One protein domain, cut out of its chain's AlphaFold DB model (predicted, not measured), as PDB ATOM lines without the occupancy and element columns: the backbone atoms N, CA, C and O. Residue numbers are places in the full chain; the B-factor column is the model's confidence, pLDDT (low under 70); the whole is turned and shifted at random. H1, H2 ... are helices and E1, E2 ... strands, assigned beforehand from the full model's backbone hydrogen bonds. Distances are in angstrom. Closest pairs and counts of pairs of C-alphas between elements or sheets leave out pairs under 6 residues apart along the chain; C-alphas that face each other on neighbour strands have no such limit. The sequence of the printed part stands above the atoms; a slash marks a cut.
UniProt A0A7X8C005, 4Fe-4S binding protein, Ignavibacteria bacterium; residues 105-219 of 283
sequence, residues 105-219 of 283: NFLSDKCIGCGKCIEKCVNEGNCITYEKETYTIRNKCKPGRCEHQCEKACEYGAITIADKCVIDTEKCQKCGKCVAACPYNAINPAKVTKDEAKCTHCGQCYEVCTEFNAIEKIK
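AT A GLANCE: This is residues 105 to 219 of the 283 residues of the protein "4Fe-4S binding protein" of Ignavibacteria bacterium (UniProt A0A7X8C005). With little regular structure, the chain makes two loop-rich lobes end to end, one holding the antiparallel sheet E1 - E2, H1, H4 and E3, the other H2 and H3. The printed part has 115 residues, under half in named elements, of mixed class, ordered H1 E1 H2 H3 E2 H4 E3. It is compact, with a radius of gyration of the C-alphas of 15.5 A, and spans 48 by 27 by 21 A.

IN THESE COORDINATES: E1, residues 128 to 132, measures 12.0 A; E2 is 191 to 194. H1, 116 to 121, begins at C-alpha (154.448, 233.947, 213.731). H4 is 204 to 208, H2 149 to 152, H3 177 to 180. E3, 215 to 218, ends at C-alpha (142.968, 237.271, 229.735).

HOW THE PARTS SIT: In E1 and E2, N 131 and O 191 are within hydrogen-bond range, 2.9 A. H1 touches H4, closest C-alphas Cys 117 and Cys 205, 4.4 A. H2 touches H3, closest C-alphas Cys 150 and Cys 178, 4.4 A. E3 pairs with no named strand. Every O i to N i+4 pair is within range in H1 and H4; H2 and H3 are too short for one.

THE WHOLE: The farthest C-alphas, Gly 144 and Thr 200, are 47.9 A apart. Links E1 to H2 and H2 to H3 are long. The printed part has no cut, and no printed residue is under 70 in pLDDT.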
ATOM      1  N   ASN A 105     148.840 237.336 227.639       95.12
ATOM      2  CA  ASN A 105     149.963 236.927 228.474       95.12
ATOM      3  C   ASN A 105     150.837 235.895 227.751       95.12
ATOM      4  O   ASN A 105     150.322 234.937 227.176       95.12
ATOM      5  N   PHE A 106     152.158 236.083 227.776       95.19
ATOM      6  CA  PHE A 106     153.113 235.232 227.063       95.19
ATOM      7  C   PHE A 106     153.722 234.210 228.026       95.19
ATOM      8  O   PHE A 106     154.475 234.543 228.940       95.19
ATOM      9  N   LEU A 107     153.414 232.938 227.792       94.44
ATOM     10  CA  LEU A 107     153.893 231.806 228.571       94.44
ATOM     11  C   LEU A 107     155.288 231.396 228.084       94.44
ATOM     12  O   LEU A 107     155.464 230.642 227.120       94.44
ATOM     13  N   SER A 108     156.305 231.930 228.757       87.88
ATOM     14  CA  SER A 108     157.726 231.753 228.428       87.88
ATOM     15  C   SER A 108     158.226 230.306 228.431       87.88
ATOM     16  O   SER A 108     159.300 230.034 227.891       87.88
ATOM     17  N   ASP A 109     157.525 229.387 229.085       89.31
ATOM     18  CA  ASP A 109     157.821 227.953 229.146       89.31
ATOM     19  C   ASP A 109     157.281 227.180 227.933       89.31
ATOM     20  O   ASP A 109     157.887 226.189 227.530       89.31
ATOM     21  N   LYS A 110     156.197 227.663 227.319       93.25
ATOM     22  CA  LYS A 110     155.587 227.073 226.116       93.25
ATOM     23  C   LYS A 110     156.102 227.682 224.815       93.25
ATOM     24  O   LYS A 110     156.032 227.052 223.764       93.25
ATOM     25  N   CYS A 111     156.601 228.916 224.860       94.75
ATOM     26  CA  CYS A 111     157.077 229.612 223.672       94.75
ATOM     27  C   CYS A 111     158.332 228.947 223.088       94.75
ATOM     28  O   CYS A 111     159.358 228.811 223.756       94.75
ATOM     29  N   ILE A 112     158.257 228.593 221.803       94.19
ATOM     30  CA  ILE A 112     159.382 228.045 221.034       94.19
ATOM     31  C   ILE A 112     160.054 229.083 220.115       94.19
ATOM     32  O   ILE A 112     161.010 228.762 219.406       94.19
ATOM     33  N   GLY A 113     159.534 230.314 220.094       94.69
ATOM     34  CA  GLY A 113     160.079 231.419 219.307       94.69
ATOM     35  C   GLY A 113     159.963 231.232 217.793       94.69
ATOM     36  O   GLY A 113     160.895 231.586 217.081       94.69
ATOM     37  N   CYS A 114     158.848 230.684 217.296       94.50
ATOM     38  CA  CYS A 114     158.618 230.485 215.857       94.50
ATOM     39  C   CYS A 114     158.427 231.790 215.060       94.50
ATOM     40  O   CYS A 114     158.498 231.767 213.841       94.50
ATOM     41  N   GLY A 115     158.166 232.920 215.727       94.25
ATOM     42  CA  GLY A 115     158.084 234.239 215.089       94.25
ATOM     43  C   GLY A 115     156.734 234.608 214.462       94.25
ATOM     44  O   GLY A 115     156.522 235.783 214.188       94.25
ATOM     45  N   LYS A 116     155.776 233.679 214.335       95.12
ATOM     46  CA  LYS A 116     154.448 233.947 213.731       95.12
ATOM     47  C   LYS A 116     153.716 235.152 214.347       95.12
ATOM     48  O   LYS A 116     153.066 235.921 213.644       95.12
ATOM     49  N   CYS A 117     153.828 235.340 215.664       95.75
ATOM     50  CA  CYS A 117     153.232 236.486 216.352       95.75
ATOM     51  C   CYS A 117     153.934 237.818 216.034       95.75
ATOM     52  O   CYS A 117     153.260 238.842 215.985       95.75
ATOM     53  N   ILE A 118     155.246 237.805 215.776       95.62
ATOM     54  CA  ILE A 118     155.998 238.986 215.332       95.62
ATOM     55  C   ILE A 118     155.498 239.403 213.951       95.62
ATOM     56  O   ILE A 118     155.134 240.559 213.769       95.62
ATOM     57  N   GLU A 119     155.400 238.454 213.013       94.62
ATOM     58  CA  GLU A 119     154.961 238.711 211.633       94.62
ATOM     59  C   GLU A 119     153.593 239.398 211.566       94.62
ATOM     60  O   GLU A 119     153.413 240.349 210.808       94.62
ATOM     61  N   LYS A 120     152.629 238.957 212.384       94.44
ATOM     62  CA  LYS A 120     151.308 239.601 212.458       94.44
ATOM     63  C   LYS A 120     151.337 240.960 213.145       94.44
ATOM     64  O   LYS A 120     150.611 241.864 212.747       94.44
ATOM     65  N   CYS A 121     152.187 241.133 214.151       94.62
ATOM     66  CA  CYS A 121     152.210 242.346 214.958       94.62
ATOM     67  C   CYS A 121     152.802 243.567 214.234       94.62
ATOM     68  O   CYS A 121     152.531 244.692 214.655       94.62
ATOM     69  N   VAL A 122     153.554 243.383 213.139       91.12
ATOM     70  CA  VAL A 122     154.233 244.471 212.401       91.12
ATOM     71  C   VAL A 122     153.306 245.653 212.089       91.12
ATOM     72  O   VAL A 122     153.724 246.800 212.222       91.12
ATOM     73  N   ASN A 123     152.045 245.387 211.732       83.88
ATOM     74  CA  ASN A 123     151.084 246.423 211.335       83.88
ATOM     75  C   ASN A 123     150.128 246.862 212.459       83.88
ATOM     76  O   ASN A 123     149.363 247.798 212.274       83.88
ATOM     77  N   GLU A 124     150.164 246.202 213.616       75.69
ATOM     78  CA  GLU A 124     149.127 246.287 214.658       75.69
ATOM     79  C   GLU A 124     149.710 246.734 216.007       75.69
ATOM     80  O   GLU A 124     149.268 246.314 217.073       75.69
ATOM     81  N   GLY A 125     150.761 247.555 215.960       78.62
ATOM     82  CA  GLY A 125     151.460 248.101 217.129       78.62
ATOM     83  C   GLY A 125     152.960 247.814 217.148       78.62
ATOM     84  O   GLY A 125     153.695 248.487 217.870       78.62
ATOM     85  N   ASN A 126     153.433 246.855 216.339       91.62
ATOM     86  CA  ASN A 126     154.843 246.459 216.242       91.62
ATOM     87  C   ASN A 126     155.501 246.299 217.630       91.62
ATOM     88  O   ASN A 126     156.571 246.843 217.915       91.62
ATOM     89  N   CYS A 127     154.791 245.619 218.534       93.56
ATOM     90  CA  CYS A 127     155.127 245.534 219.952       93.56
ATOM     91  C   CYS A 127     155.795 244.214 220.352       93.56
ATOM     92  O   CYS A 127     156.201 244.075 221.500       93.56
ATOM     93  N   ILE A 128     155.924 243.243 219.443       96.44
ATOM     94  CA  ILE A 128     156.521 241.934 219.737       96.44
ATOM     95  C   ILE A 128     157.888 241.836 219.067       96.44
ATOM     96  O   ILE A 128     158.010 242.023 217.858       96.44
ATOM     97  N   THR A 129     158.910 241.486 219.842       96.31
ATOM     98  CA  THR A 129     160.284 241.298 219.359       96.31
ATOM     99  C   THR A 129     160.899 240.038 219.954       96.31
ATOM    100  O   THR A 129     160.367 239.443 220.893       96.31
ATOM    101  N   TYR A 130     162.026 239.589 219.403       95.62
ATOM    102  CA  TYR A 130     162.781 238.506 220.020       95.62
ATOM    103  C   TYR A 130     163.484 238.996 221.289       95.62
ATOM    104  O   TYR A 130     164.281 239.927 221.253       95.62
ATOM    105  N   GLU A 131     163.232 238.313 222.403       95.25
ATOM    106  CA  GLU A 131     164.083 238.388 223.595       95.25
ATOM    107  C   GLU A 131     165.347 237.542 223.382       95.25
ATOM    108  O   GLU A 131     166.453 237.909 223.773       95.25
ATOM    109  N   LYS A 132     165.175 236.386 222.731       94.56
ATOM    110  CA  LYS A 132     166.241 235.449 222.392       94.56
ATOM    111  C   LYS A 132     165.978 234.860 221.021       94.56
ATOM    112  O   LYS A 132     165.029 234.104 220.839       94.56
ATOM    113  N   GLU A 133     166.840 235.161 220.063       93.81
ATOM    114  CA  GLU A 133     166.611 234.770 218.670       93.81
ATOM    115  C   GLU A 133     166.951 233.310 218.379       93.81
ATOM    116  O   GLU A 133     166.351 232.704 217.491       93.81
ATOM    117  N   THR A 134     167.889 232.732 219.128       95.69
ATOM    118  CA  THR A 134     168.497 231.437 218.810       95.69
ATOM    119  C   THR A 134     168.220 230.384 219.875       95.69
ATOM    120  O   THR A 134     168.027 230.671 221.061       95.69
ATOM    121  N   TYR A 135     168.211 229.120 219.461       96.12
ATOM    122  CA  TYR A 135     168.138 227.995 220.388       96.12
ATOM    123  C   TYR A 135     169.518 227.770 221.004       96.12
ATOM    124  O   TYR A 135     170.532 227.885 220.324       96.12
ATOM    125  N   THR A 136     169.572 227.443 222.293       95.50
ATOM    126  CA  THR A 136     170.844 227.185 222.984       95.50
ATOM    127  C   THR A 136     170.773 225.933 223.842       95.50
ATOM    128  O   THR A 136     169.700 225.520 224.282       95.50
ATOM    129  N   ILE A 137     171.929 225.324 224.101       96.06
ATOM    130  CA  ILE A 137     172.044 224.110 224.908       96.06
ATOM    131  C   ILE A 137     172.574 224.460 226.303       96.06
ATOM    132  O   ILE A 137     173.593 225.126 226.462       96.06
ATOM    133  N   ARG A 138     171.862 224.010 227.337       94.25
ATOM    134  CA  ARG A 138     172.193 224.195 228.756       94.25
ATOM    135  C   ARG A 138     173.120 223.091 229.260       94.25
ATOM    136  O   ARG A 138     173.183 221.992 228.714       94.25
ATOM    137  N   ASN A 139     173.733 223.326 230.420       93.56
ATOM    138  CA  ASN A 139     174.618 222.369 231.105       93.56
ATOM    139  C   ASN A 139     173.944 221.045 231.523       93.56
ATOM    140  O   ASN A 139     174.632 220.098 231.902       93.56
ATOM    141  N   LYS A 140     172.611 220.957 231.423       94.62
ATOM    142  CA  LYS A 140     171.838 219.727 231.647       94.62
ATOM    143  C   LYS A 140     171.979 218.702 230.515       94.62
ATOM    144  O   LYS A 140     171.563 217.566 230.697       94.62
ATOM    145  N   CYS A 141     172.546 219.076 229.366       96.56
ATOM    146  CA  CYS A 141     172.743 218.168 228.238       96.56
ATOM    147  C   CYS A 141     173.628 216.976 228.638       96.56
ATOM    148  O   CYS A 141     174.703 217.172 229.207       96.56
ATOM    149  N   LYS A 142     173.165 215.751 228.352       95.25
ATOM    150  CA  LYS A 142     173.905 214.496 228.570       95.25
ATOM    151  C   LYS A 142     173.830 213.621 227.308       95.25
ATOM    152  O   LYS A 142     173.098 212.632 227.323       95.25
ATOM    153  N   PRO A 143     174.563 213.966 226.229       90.62
ATOM    154  CA  PRO A 143     174.462 213.271 224.944       90.62
ATOM    155  C   PRO A 143     174.657 211.753 225.054       90.62
ATOM    156  O   PRO A 143     173.881 210.998 224.481       90.62
ATOM    157  N   GLY A 144     175.602 211.303 225.887       92.12
ATOM    158  CA  GLY A 144     175.870 209.875 226.109       92.12
ATOM    159  C   GLY A 144     174.785 209.093 226.866       92.12
ATOM    160  O   GLY A 144     174.971 207.909 227.114       92.12
ATOM    161  N   ARG A 145     173.678 209.727 227.284       93.06
ATOM    162  CA  ARG A 145     172.567 209.084 228.019       93.06
ATOM    163  C   ARG A 145     171.173 209.459 227.492       93.06
ATOM    164  O   ARG A 145     170.188 209.245 228.185       93.06
ATOM    165  N   CYS A 146     171.075 210.048 226.298       91.88
ATOM    166  CA  CYS A 146     169.789 210.436 225.693       91.88
ATOM    167  C   CYS A 146     169.569 209.884 224.282       91.88
ATOM    168  O   CYS A 146     168.710 210.403 223.573       91.88
ATOM    169  N   GLU A 147     170.385 208.918 223.840       93.44
ATOM    170  CA  GLU A 147     170.300 208.294 222.505       93.44
ATOM    171  C   GLU A 147     170.213 209.301 221.341       93.44
ATOM    172  O   GLU A 147     169.624 209.012 220.295       93.44
ATOM    173  N   HIS A 148     170.762 210.503 221.547       94.12
ATOM    174  CA  HIS A 148     170.772 211.610 220.587       94.12
ATOM    175  C   HIS A 148     169.382 211.975 220.021       94.12
ATOM    176  O   HIS A 148     169.248 212.382 218.870       94.12
ATOM    177  N   GLN A 149     168.327 211.871 220.840       95.44
ATOM    178  CA  GLN A 149     166.937 212.135 220.426       95.44
ATOM    179  C   GLN A 149     166.719 213.516 219.789       95.44
ATOM    180  O   GLN A 149     165.931 213.640 218.855       95.44
ATOM    181  N   CYS A 150     167.427 214.554 220.246       96.75
ATOM    182  CA  CYS A 150     167.312 215.891 219.663       96.75
ATOM    183  C   CYS A 150     167.789 215.947 218.204       96.75
ATOM    184  O   CYS A 150     167.128 216.585 217.391       96.75
ATOM    185  N   GLU A 151     168.894 215.272 217.880       96.94
ATOM    186  CA  GLU A 151     169.434 215.167 216.519       96.94
ATOM    187  C   GLU A 151     168.473 214.385 215.621       96.94
ATOM    188  O   GLU A 151     168.075 214.892 214.578       96.94
ATOM    189  N   LYS A 152     167.994 213.220 216.079       96.44
ATOM    190  CA  LYS A 152     166.996 212.405 215.360       96.44
ATOM    191  C   LYS A 152     165.693 213.161 215.077       96.44
ATOM    192  O   LYS A 152     165.077 212.959 214.039       96.44
ATOM    193  N   ALA A 153     165.267 214.025 215.998       96.69
ATOM    194  CA  ALA A 153     164.069 214.848 215.842       96.69
ATOM    195  C   ALA A 153     164.262 216.044 214.887       96.69
ATOM    196  O   ALA A 153     163.286 216.711 214.534       96.69
ATOM    197  N   CYS A 154     165.501 216.368 214.507       97.44
ATOM    198  CA  CYS A 154     165.814 217.505 213.654       97.44
ATOM    199  C   CYS A 154     165.891 217.093 212.179       97.44
ATOM    200  O   CYS A 154     166.927 216.656 211.690       97.44
ATOM    201  N   GLU A 155     164.815 217.341 211.437       96.81
ATOM    202  CA  GLU A 155     164.743 217.078 209.987       96.81
ATOM    203  C   GLU A 155     165.644 217.999 209.144       96.81
ATOM    204  O   GLU A 155     165.871 217.741 207.968       96.81
ATOM    205  N   TYR A 156     166.175 219.069 209.742       97.00
ATOM    206  CA  TYR A 156     166.987 220.083 209.059       97.00
ATOM    207  C   TYR A 156     168.497 219.874 209.228       97.00
ATOM    208  O   TYR A 156     169.283 220.694 208.756       97.00
ATOM    209  N   GLY A 157     168.917 218.828 209.951       96.50
ATOM    210  CA  GLY A 157     170.337 218.576 210.222       96.50
ATOM    211  C   GLY A 157     171.024 219.729 210.964       96.50
ATOM    212  O   GLY A 157     172.201 220.003 210.740       96.50
ATOM    213  N   ALA A 158     170.279 220.444 211.812       97.75
ATOM    214  CA  ALA A 158     170.761 221.620 212.532       97.75
ATOM    215  C   ALA A 158     171.444 221.279 213.866       97.75
ATOM    216  O   ALA A 158     171.808 222.187 214.604       97.75
ATOM    217  N   ILE A 159     171.558 220.003 214.240       97.81
ATOM    218  CA  ILE A 159     172.073 219.589 215.549       97.81
ATOM    219  C   ILE A 159     173.236 218.630 215.353       97.81
ATOM    220  O   ILE A 159     173.077 217.615 214.688       97.81
ATOM    221  N   THR A 160     174.364 218.934 215.994       96.75
ATOM    222  CA  THR A 160     175.569 218.096 215.987       96.75
ATOM    223  C   THR A 160     175.876 217.609 217.399       96.75
ATOM    224  O   THR A 160     175.771 218.367 218.372       96.75
ATOM    225  N   ILE A 161     176.268 216.342 217.531       95.25
ATOM    226  CA  ILE A 161     176.660 215.731 218.805       95.25
ATOM    227  C   ILE A 161     178.143 215.997 219.105       95.25
ATOM    228  O   ILE A 161     179.013 215.724 218.287       95.25
ATOM    229  N   ALA A 162     178.421 216.499 220.309       90.00
ATOM    230  CA  ALA A 162     179.758 216.663 220.884       90.00
ATOM    231  C   ALA A 162     179.670 216.452 222.414       90.00
ATOM    232  O   ALA A 162     178.717 215.825 222.887       90.00
ATOM    233  N   ASP A 163     180.592 217.014 223.207       88.88
ATOM    234  CA  ASP A 163     180.527 216.984 224.684       88.88
ATOM    235  C   ASP A 163     179.194 217.535 225.228       88.88
ATOM    236  O   ASP A 163     178.630 217.048 226.213       88.88
ATOM    237  N   LYS A 164     178.651 218.541 224.534       89.69
ATOM    238  CA  LYS A 164     177.243 218.949 224.558       89.69
ATOM    239  C   LYS A 164     176.779 219.059 223.114       89.69
ATOM    240  O   LYS A 164     177.576 219.390 222.243       89.69
ATOM    241  N   CYS A 165     175.494 218.821 222.863       94.81
ATOM    242  CA  CYS A 165     174.941 219.099 221.541       94.81
ATOM    243  C   CYS A 165     175.172 220.574 221.174       94.81
ATOM    244  O   CYS A 165     175.135 221.448 222.045       94.81
ATOM    245  N   VAL A 166     175.379 220.842 219.891       96.25
ATOM    246  CA  VAL A 166     175.494 222.190 219.320       96.25
ATOM    247  C   VAL A 166     174.375 222.359 218.304       96.25
ATOM    248  O   VAL A 166     174.061 221.417 217.580       96.25
ATOM    249  N   ILE A 167     173.746 223.535 218.289       97.31
ATOM    250  CA  ILE A 167     172.694 223.869 217.326       97.31
ATOM    251  C   ILE A 167     173.267 224.873 216.330       97.31
ATOM    252  O   ILE A 167     173.666 225.967 216.722       97.31
ATOM    253  N   ASP A 168     173.281 224.491 215.060       97.25
ATOM    254  CA  ASP A 168     173.533 225.361 213.918       97.25
ATOM    255  C   ASP A 168     172.319 226.283 213.729       97.25
ATOM    256  O   ASP A 168     171.215 225.853 213.375       97.25
ATOM    257  N   THR A 169     172.507 227.562 214.040       94.94
ATOM    258  CA  THR A 169     171.429 228.554 214.018       94.94
ATOM    259  C   THR A 169     170.996 228.927 212.609       94.94
ATOM    260  O   THR A 169     169.868 229.387 212.456       94.94
ATOM    261  N   GLU A 170     171.838 228.709 211.599       95.62
ATOM    262  CA  GLU A 170     171.514 229.008 210.200       95.62
ATOM    263  C   GLU A 170     170.570 227.953 209.616       95.62
ATOM    264  O   GLU A 170     169.677 228.269 208.833       95.62
ATOM    265  N   LYS A 171     170.702 226.694 210.049       96.81
ATOM    266  CA  LYS A 171     169.812 225.597 209.627       96.81
ATOM    267  C   LYS A 171     168.542 225.482 210.468       96.81
ATOM    268  O   LYS A 171     167.558 224.876 210.037       96.81
ATOM    269  N   CYS A 172     168.548 226.020 211.685       96.56
ATOM    270  CA  CYS A 172     167.452 225.874 212.637       96.56
ATOM    271  C   CYS A 172     166.184 226.629 212.200       96.56
ATOM    272  O   CYS A 172     166.124 227.851 212.254       96.56
ATOM    273  N   GLN A 173     165.111 225.890 211.903       94.94
ATOM    274  CA  GLN A 173     163.798 226.461 211.554       94.94
ATOM    275  C   GLN A 173     162.920 226.810 212.769       94.94
ATOM    276  O   GLN A 173     161.728 227.063 212.625       94.94
ATOM    277  N   LYS A 174     163.474 226.764 213.992       93.75
ATOM    278  CA  LYS A 174     162.758 227.042 215.254       93.75
ATOM    279  C   LYS A 174     161.431 226.278 215.391       93.75
ATOM    280  O   LYS A 174     160.469 226.813 215.921       93.75
ATOM    281  N   CYS A 175     161.383 225.021 214.945       93.56
ATOM    282  CA  CYS A 175     160.172 224.189 214.974       93.56
ATOM    283  C   CYS A 175     159.869 223.558 216.346       93.56
ATOM    284  O   CYS A 175     158.855 222.890 216.513       93.56
ATOM    285  N   GLY A 176     160.773 223.685 217.324       93.62
ATOM    286  CA  GLY A 176     160.576 223.163 218.679       93.62
ATOM    287  C   GLY A 176     160.667 221.638 218.848       93.62
ATOM    288  O   GLY A 176     160.763 221.183 219.986       93.62
ATOM    289  N   LYS A 177     160.722 220.829 217.775       95.12
ATOM    290  CA  LYS A 177     160.756 219.346 217.858       95.12
ATOM    291  C   LYS A 177     161.857 218.817 218.787       95.12
ATOM    292  O   LYS A 177     161.618 217.939 219.612       95.12
ATOM    293  N   CYS A 178     163.055 219.398 218.715       96.38
ATOM    294  CA  CYS A 178     164.178 219.006 219.567       96.38
ATOM    295  C   CYS A 178     163.957 219.330 221.057       96.38
ATOM    296  O   CYS A 178     164.494 218.628 221.914       96.38
ATOM    297  N   VAL A 179     163.174 220.370 221.374       94.75
ATOM    298  CA  VAL A 179     162.842 220.760 222.755       94.75
ATOM    299  C   VAL A 179     161.978 219.679 223.389       94.75
ATOM    300  O   VAL A 179     162.320 219.204 224.469       94.75
ATOM    301  N   ALA A 180     160.933 219.237 222.686       92.88
ATOM    302  CA  ALA A 180     160.062 218.153 223.135       92.88
ATOM    303  C   ALA A 180     160.803 216.807 223.235       92.88
ATOM    304  O   ALA A 180     160.563 216.034 224.156       92.88
ATOM    305  N   ALA A 181     161.743 216.547 222.322       95.69
ATOM    306  CA  ALA A 181     162.517 215.307 222.294       95.69
ATOM    307  C   ALA A 181     163.635 215.231 223.350       95.69
ATOM    308  O   ALA A 181     164.281 214.198 223.471       95.69
ATOM    309  N   CYS A 182     163.950 216.307 224.078       95.94
ATOM    310  CA  CYS A 182     165.080 216.301 225.006       95.94
ATOM    311  C   CYS A 182     164.658 215.830 226.413       95.94
ATOM    312  O   CYS A 182     164.087 216.626 227.162       95.94
ATOM    313  N   PRO A 183     165.053 214.625 226.873       95.75
ATOM    314  CA  PRO A 183     164.607 214.088 228.167       95.75
ATOM    315  C   PRO A 183     165.177 214.854 229.370       95.75
ATOM    316  O   PRO A 183     164.691 214.745 230.491       95.75
ATOM    317  N   TYR A 184     166.224 215.651 229.147       95.75
ATOM    318  CA  TYR A 184     166.890 216.437 230.184       95.75
ATOM    319  C   TYR A 184     166.447 217.901 230.218       95.75
ATOM    320  O   TYR A 184     167.019 218.687 230.982       95.75
ATOM    321  N   ASN A 185     165.488 218.298 229.368       94.19
ATOM    322  CA  ASN A 185     165.104 219.697 229.176       94.19
ATOM    323  C   ASN A 185     166.350 220.582 228.995       94.19
ATOM    324  O   ASN A 185     166.505 221.635 229.617       94.19
ATOM    325  N   ALA A 186     167.321 220.110 228.212       96.06
ATOM    326  CA  ALA A 186     168.603 220.787 228.055       96.06
ATOM    327  C   ALA A 186     168.562 221.880 226.985       96.06
ATOM    328  O   ALA A 186     169.461 222.712 226.952       96.06
ATOM    329  N   ILE A 187     167.530 221.910 226.144       95.56
ATOM    330  CA  ILE A 187     167.395 222.888 225.066       95.56
ATOM    331  C   ILE A 187     166.599 224.085 225.577       95.56
ATOM    332  O   ILE A 187     165.518 223.931 226.140       95.56
ATOM    333  N   ASN A 188     167.157 225.280 225.418       94.62
ATOM    334  CA  ASN A 188     166.472 226.534 225.674       94.62
ATOM    335  C   ASN A 188     166.050 227.126 224.321       94.62
ATOM    336  O   ASN A 188     166.943 227.527 223.560       94.62
ATOM    337  N   PRO A 189     164.746 227.171 224.001       95.12
ATOM    338  CA  PRO A 189     164.285 227.685 222.718       95.12
ATOM    339  C   PRO A 189     164.587 229.180 222.551       95.12
ATOM    340  O   PRO A 189     165.027 229.866 223.484       95.12
ATOM    341  N   ALA A 190     164.369 229.662 221.330       95.19
ATOM    342  CA  ALA A 190     164.180 231.081 221.066       95.19
ATOM    343  C   ALA A 190     162.912 231.571 221.781       95.19
ATOM    344  O   ALA A 190     161.984 230.794 222.016       95.19
ATOM    345  N   LYS A 191     162.869 232.853 222.133       94.44
ATOM    346  CA  LYS A 191     161.757 233.469 222.857       94.44
ATOM    347  C   LYS A 191     161.480 234.864 222.342       94.44
ATOM    348  O   LYS A 191     162.386 235.568 221.894       94.44
ATOM    349  N   VAL A 192     160.219 235.244 222.442       95.81
ATOM    350  CA  VAL A 192     159.736 236.577 222.105       95.81
ATOM    351  C   VAL A 192     159.230 237.256 223.366       95.81
ATOM    352  O   VAL A 192     158.783 236.583 224.294       95.81
ATOM    353  N   THR A 193     159.280 238.577 223.370       95.50
ATOM    354  CA  THR A 193     158.723 239.433 224.413       95.50
ATOM    355  C   THR A 193     157.775 240.450 223.787       95.50
ATOM    356  O   THR A 193     157.817 240.685 222.576       95.50
ATOM    357  N   LYS A 194     156.901 241.030 224.608       95.19
ATOM    358  CA  LYS A 194     155.893 242.011 224.207       95.19
ATOM    359  C   LYS A 194     156.108 243.308 224.985       95.19
ATOM    360  O   LYS A 194     156.171 243.300 226.211       95.19
ATOM    361  N   ASP A 195     156.175 244.418 224.266       92.75
ATOM    362  CA  ASP A 195     156.140 245.769 224.812       92.75
ATOM    363  C   ASP A 195     154.686 246.150 225.127       92.75
ATOM    364  O   ASP A 195     153.898 246.465 224.231       92.75
ATOM    365  N   GLU A 196     154.324 246.098 226.410       88.06
ATOM    366  CA  GLU A 196     152.970 246.422 226.878       88.06
ATOM    367  C   GLU A 196     152.555 247.854 226.522       88.06
ATOM    368  O   GLU A 196     151.386 248.097 226.248       88.06
ATOM    369  N   ALA A 197     153.496 248.802 226.442       84.38
ATOM    370  CA  ALA A 197     153.172 250.199 226.156       84.38
ATOM    371  C   ALA A 197     152.779 250.444 224.690       84.38
ATOM    372  O   ALA A 197     152.179 251.473 224.385       84.38
ATOM    373  N   LYS A 198     153.136 249.529 223.781       86.94
ATOM    374  CA  LYS A 198     152.814 249.614 222.345       86.94
ATOM    375  C   LYS A 198     151.693 248.669 221.916       86.94
ATOM    376  O   LYS A 198     151.250 248.727 220.772       86.94
ATOM    377  N   CYS A 199     151.278 247.756 222.787       89.88
ATOM    378  CA  CYS A 199     150.265 246.762 222.472       89.88
ATOM    379  C   CYS A 199     148.899 247.426 222.252       89.88
ATOM    380  O   CYS A 199     148.407 248.147 223.108       89.88
ATOM    381  N   THR A 200     148.264 247.145 221.115       87.31
ATOM    382  CA  THR A 200     146.922 247.654 220.772       87.31
ATOM    383  C   THR A 200     145.791 246.738 221.232       87.31
ATOM    384  O   THR A 200     144.624 247.024 220.998       87.31
ATOM    385  N   HIS A 201     146.129 245.610 221.866       87.69
ATOM    386  CA  HIS A 201     145.175 244.582 222.287       87.69
ATOM    387  C   HIS A 201     144.380 243.941 221.127       87.69
ATOM    388  O   HIS A 201     143.362 243.285 221.358       87.69
ATOM    389  N   CYS A 202     144.889 244.021 219.890       88.25
ATOM    390  CA  CYS A 202     144.232 243.469 218.697       88.25
ATOM    391  C   CYS A 202     144.036 241.941 218.729       88.25
ATOM    392  O   CYS A 202     143.135 241.414 218.086       88.25
ATOM    393  N   GLY A 203     144.881 241.211 219.467       91.19
ATOM    394  CA  GLY A 203     144.772 239.759 219.641       91.19
ATOM    395  C   GLY A 203     145.269 238.886 218.498       91.19
ATOM    396  O   GLY A 203     145.258 237.665 218.636       91.19
ATOM    397  N   GLN A 204     145.802 239.461 217.418       92.62
ATOM    398  CA  GLN A 204     146.312 238.673 216.288       92.62
ATOM    399  C   GLN A 204     147.442 237.712 216.681       92.62
ATOM    400  O   GLN A 204     147.589 236.643 216.092       92.62
ATOM    401  N   CYS A 205     148.236 238.056 217.701       95.25
ATOM    402  CA  CYS A 205     149.278 237.174 218.222       95.25
ATOM    403  C   CYS A 205     148.701 235.886 218.833       95.25
ATOM    404  O   CYS A 205     149.283 234.818 218.651       95.25
ATOM    405  N   TYR A 206     147.553 235.980 219.508       95.38
ATOM    406  CA  TYR A 206     146.854 234.847 220.105       95.38
ATOM    407  C   TYR A 206     146.289 233.916 219.027       95.38
ATOM    408  O   TYR A 206     146.504 232.710 219.099       95.38
ATOM    409  N   GLU A 207     145.668 234.471 217.982       92.81
ATOM    410  CA  GLU A 207     145.069 233.689 216.887       92.81
ATOM    411  C   GLU A 207     146.079 232.820 216.130       92.81
ATOM    412  O   GLU A 207     145.741 231.728 215.681       92.81
ATOM    413  N   VAL A 208     147.329 233.277 215.993       94.62
ATOM    414  CA  VAL A 208     148.384 232.512 215.302       94.62
ATOM    415  C   VAL A 208     149.179 231.582 216.219       94.62
ATOM    416  O   VAL A 208     149.984 230.785 215.734       94.62
ATOM    417  N   CYS A 209     148.985 231.653 217.538       95.38
ATOM    418  CA  CYS A 209     149.727 230.857 218.519       95.38
ATOM    419  C   CYS A 209     149.034 229.522 218.838       95.38
ATOM    420  O   CYS A 209     148.833 229.173 219.997       95.38
ATOM    421  N   THR A 210     148.677 228.752 217.811       91.62
ATOM    422  CA  THR A 210     147.826 227.555 217.955       91.62
ATOM    423  C   THR A 210     148.587 226.262 218.249       91.62
ATOM    424  O   THR A 210     148.034 225.339 218.837       91.62
ATOM    425  N   GLU A 211     149.862 226.176 217.862       86.69
ATOM    426  CA  GLU A 211     150.647 224.937 217.990       86.69
ATOM    427  C   GLU A 211     151.069 224.651 219.436       86.69
ATOM    428  O   GLU A 211     150.946 223.529 219.919       86.69
ATOM    429  N   PHE A 212     151.563 225.677 220.134       87.38
ATOM    430  CA  PHE A 212     152.098 225.550 221.496       87.38
ATOM    431  C   PHE A 212     151.232 226.249 222.541       87.38
ATOM    432  O   PHE A 212     151.476 226.080 223.736       87.38
ATOM    433  N   ASN A 213     150.232 227.029 222.107       93.56
ATOM    434  CA  ASN A 213     149.350 227.805 222.982       93.56
ATOM    435  C   ASN A 213     150.154 228.594 224.031       93.56
ATOM    436  O   ASN A 213     149.885 228.544 225.233       93.56
ATOM    437  N   ALA A 214     151.209 229.265 223.559       95.94
ATOM    438  CA  ALA A 214     152.138 230.031 224.384       95.94
ATOM    439  C   ALA A 214     151.645 231.456 224.672       95.94
ATOM    440  O   ALA A 214     152.344 232.219 225.330       95.94
ATOM    441  N   ILE A 215     150.467 231.824 224.170       97.12
ATOM    442  CA  ILE A 215     149.820 233.104 224.437       97.12
ATOM    443  C   ILE A 215     148.441 232.809 225.013       97.12
ATOM    444  O   ILE A 215     147.651 232.082 224.413       97.12
ATOM    445  N   GLU A 216     148.159 233.372 226.178       95.69
ATOM    446  CA  GLU A 216     146.887 233.247 226.878       95.69
ATOM    447  C   GLU A 216     146.107 234.558 226.780       95.69
ATOM    448  O   GLU A 216     146.657 235.634 227.016       95.69
ATOM    449  N   LYS A 217     144.820 234.467 226.437       94.56
ATOM    450  CA  LYS A 217     143.914 235.617 226.414       94.56
ATOM    451  C   LYS A 217     143.260 235.783 227.784       94.56
ATOM    452  O   LYS A 217     142.454 234.948 228.187       94.56
ATOM    453  N   ILE A 218     143.564 236.884 228.457       92.25
ATOM    454  CA  ILE A 218     142.968 237.271 229.735       92.25
ATOM    455  C   ILE A 218     141.805 238.216 229.438       92.25
ATOM    456  O   ILE A 218     141.977 239.261 228.811       92.25
ATOM    457  N   LYS A 219     140.601 237.824 229.854       89.06
ATOM    458  CA  LYS A 219     139.395 238.652 229.737       89.06
ATOM    459  C   LYS A 219     139.415 239.741 230.827       89.06
ATOM    460  O   LYS A 219     139.912 239.465 231.916       89.06
TER     461      LYS A 219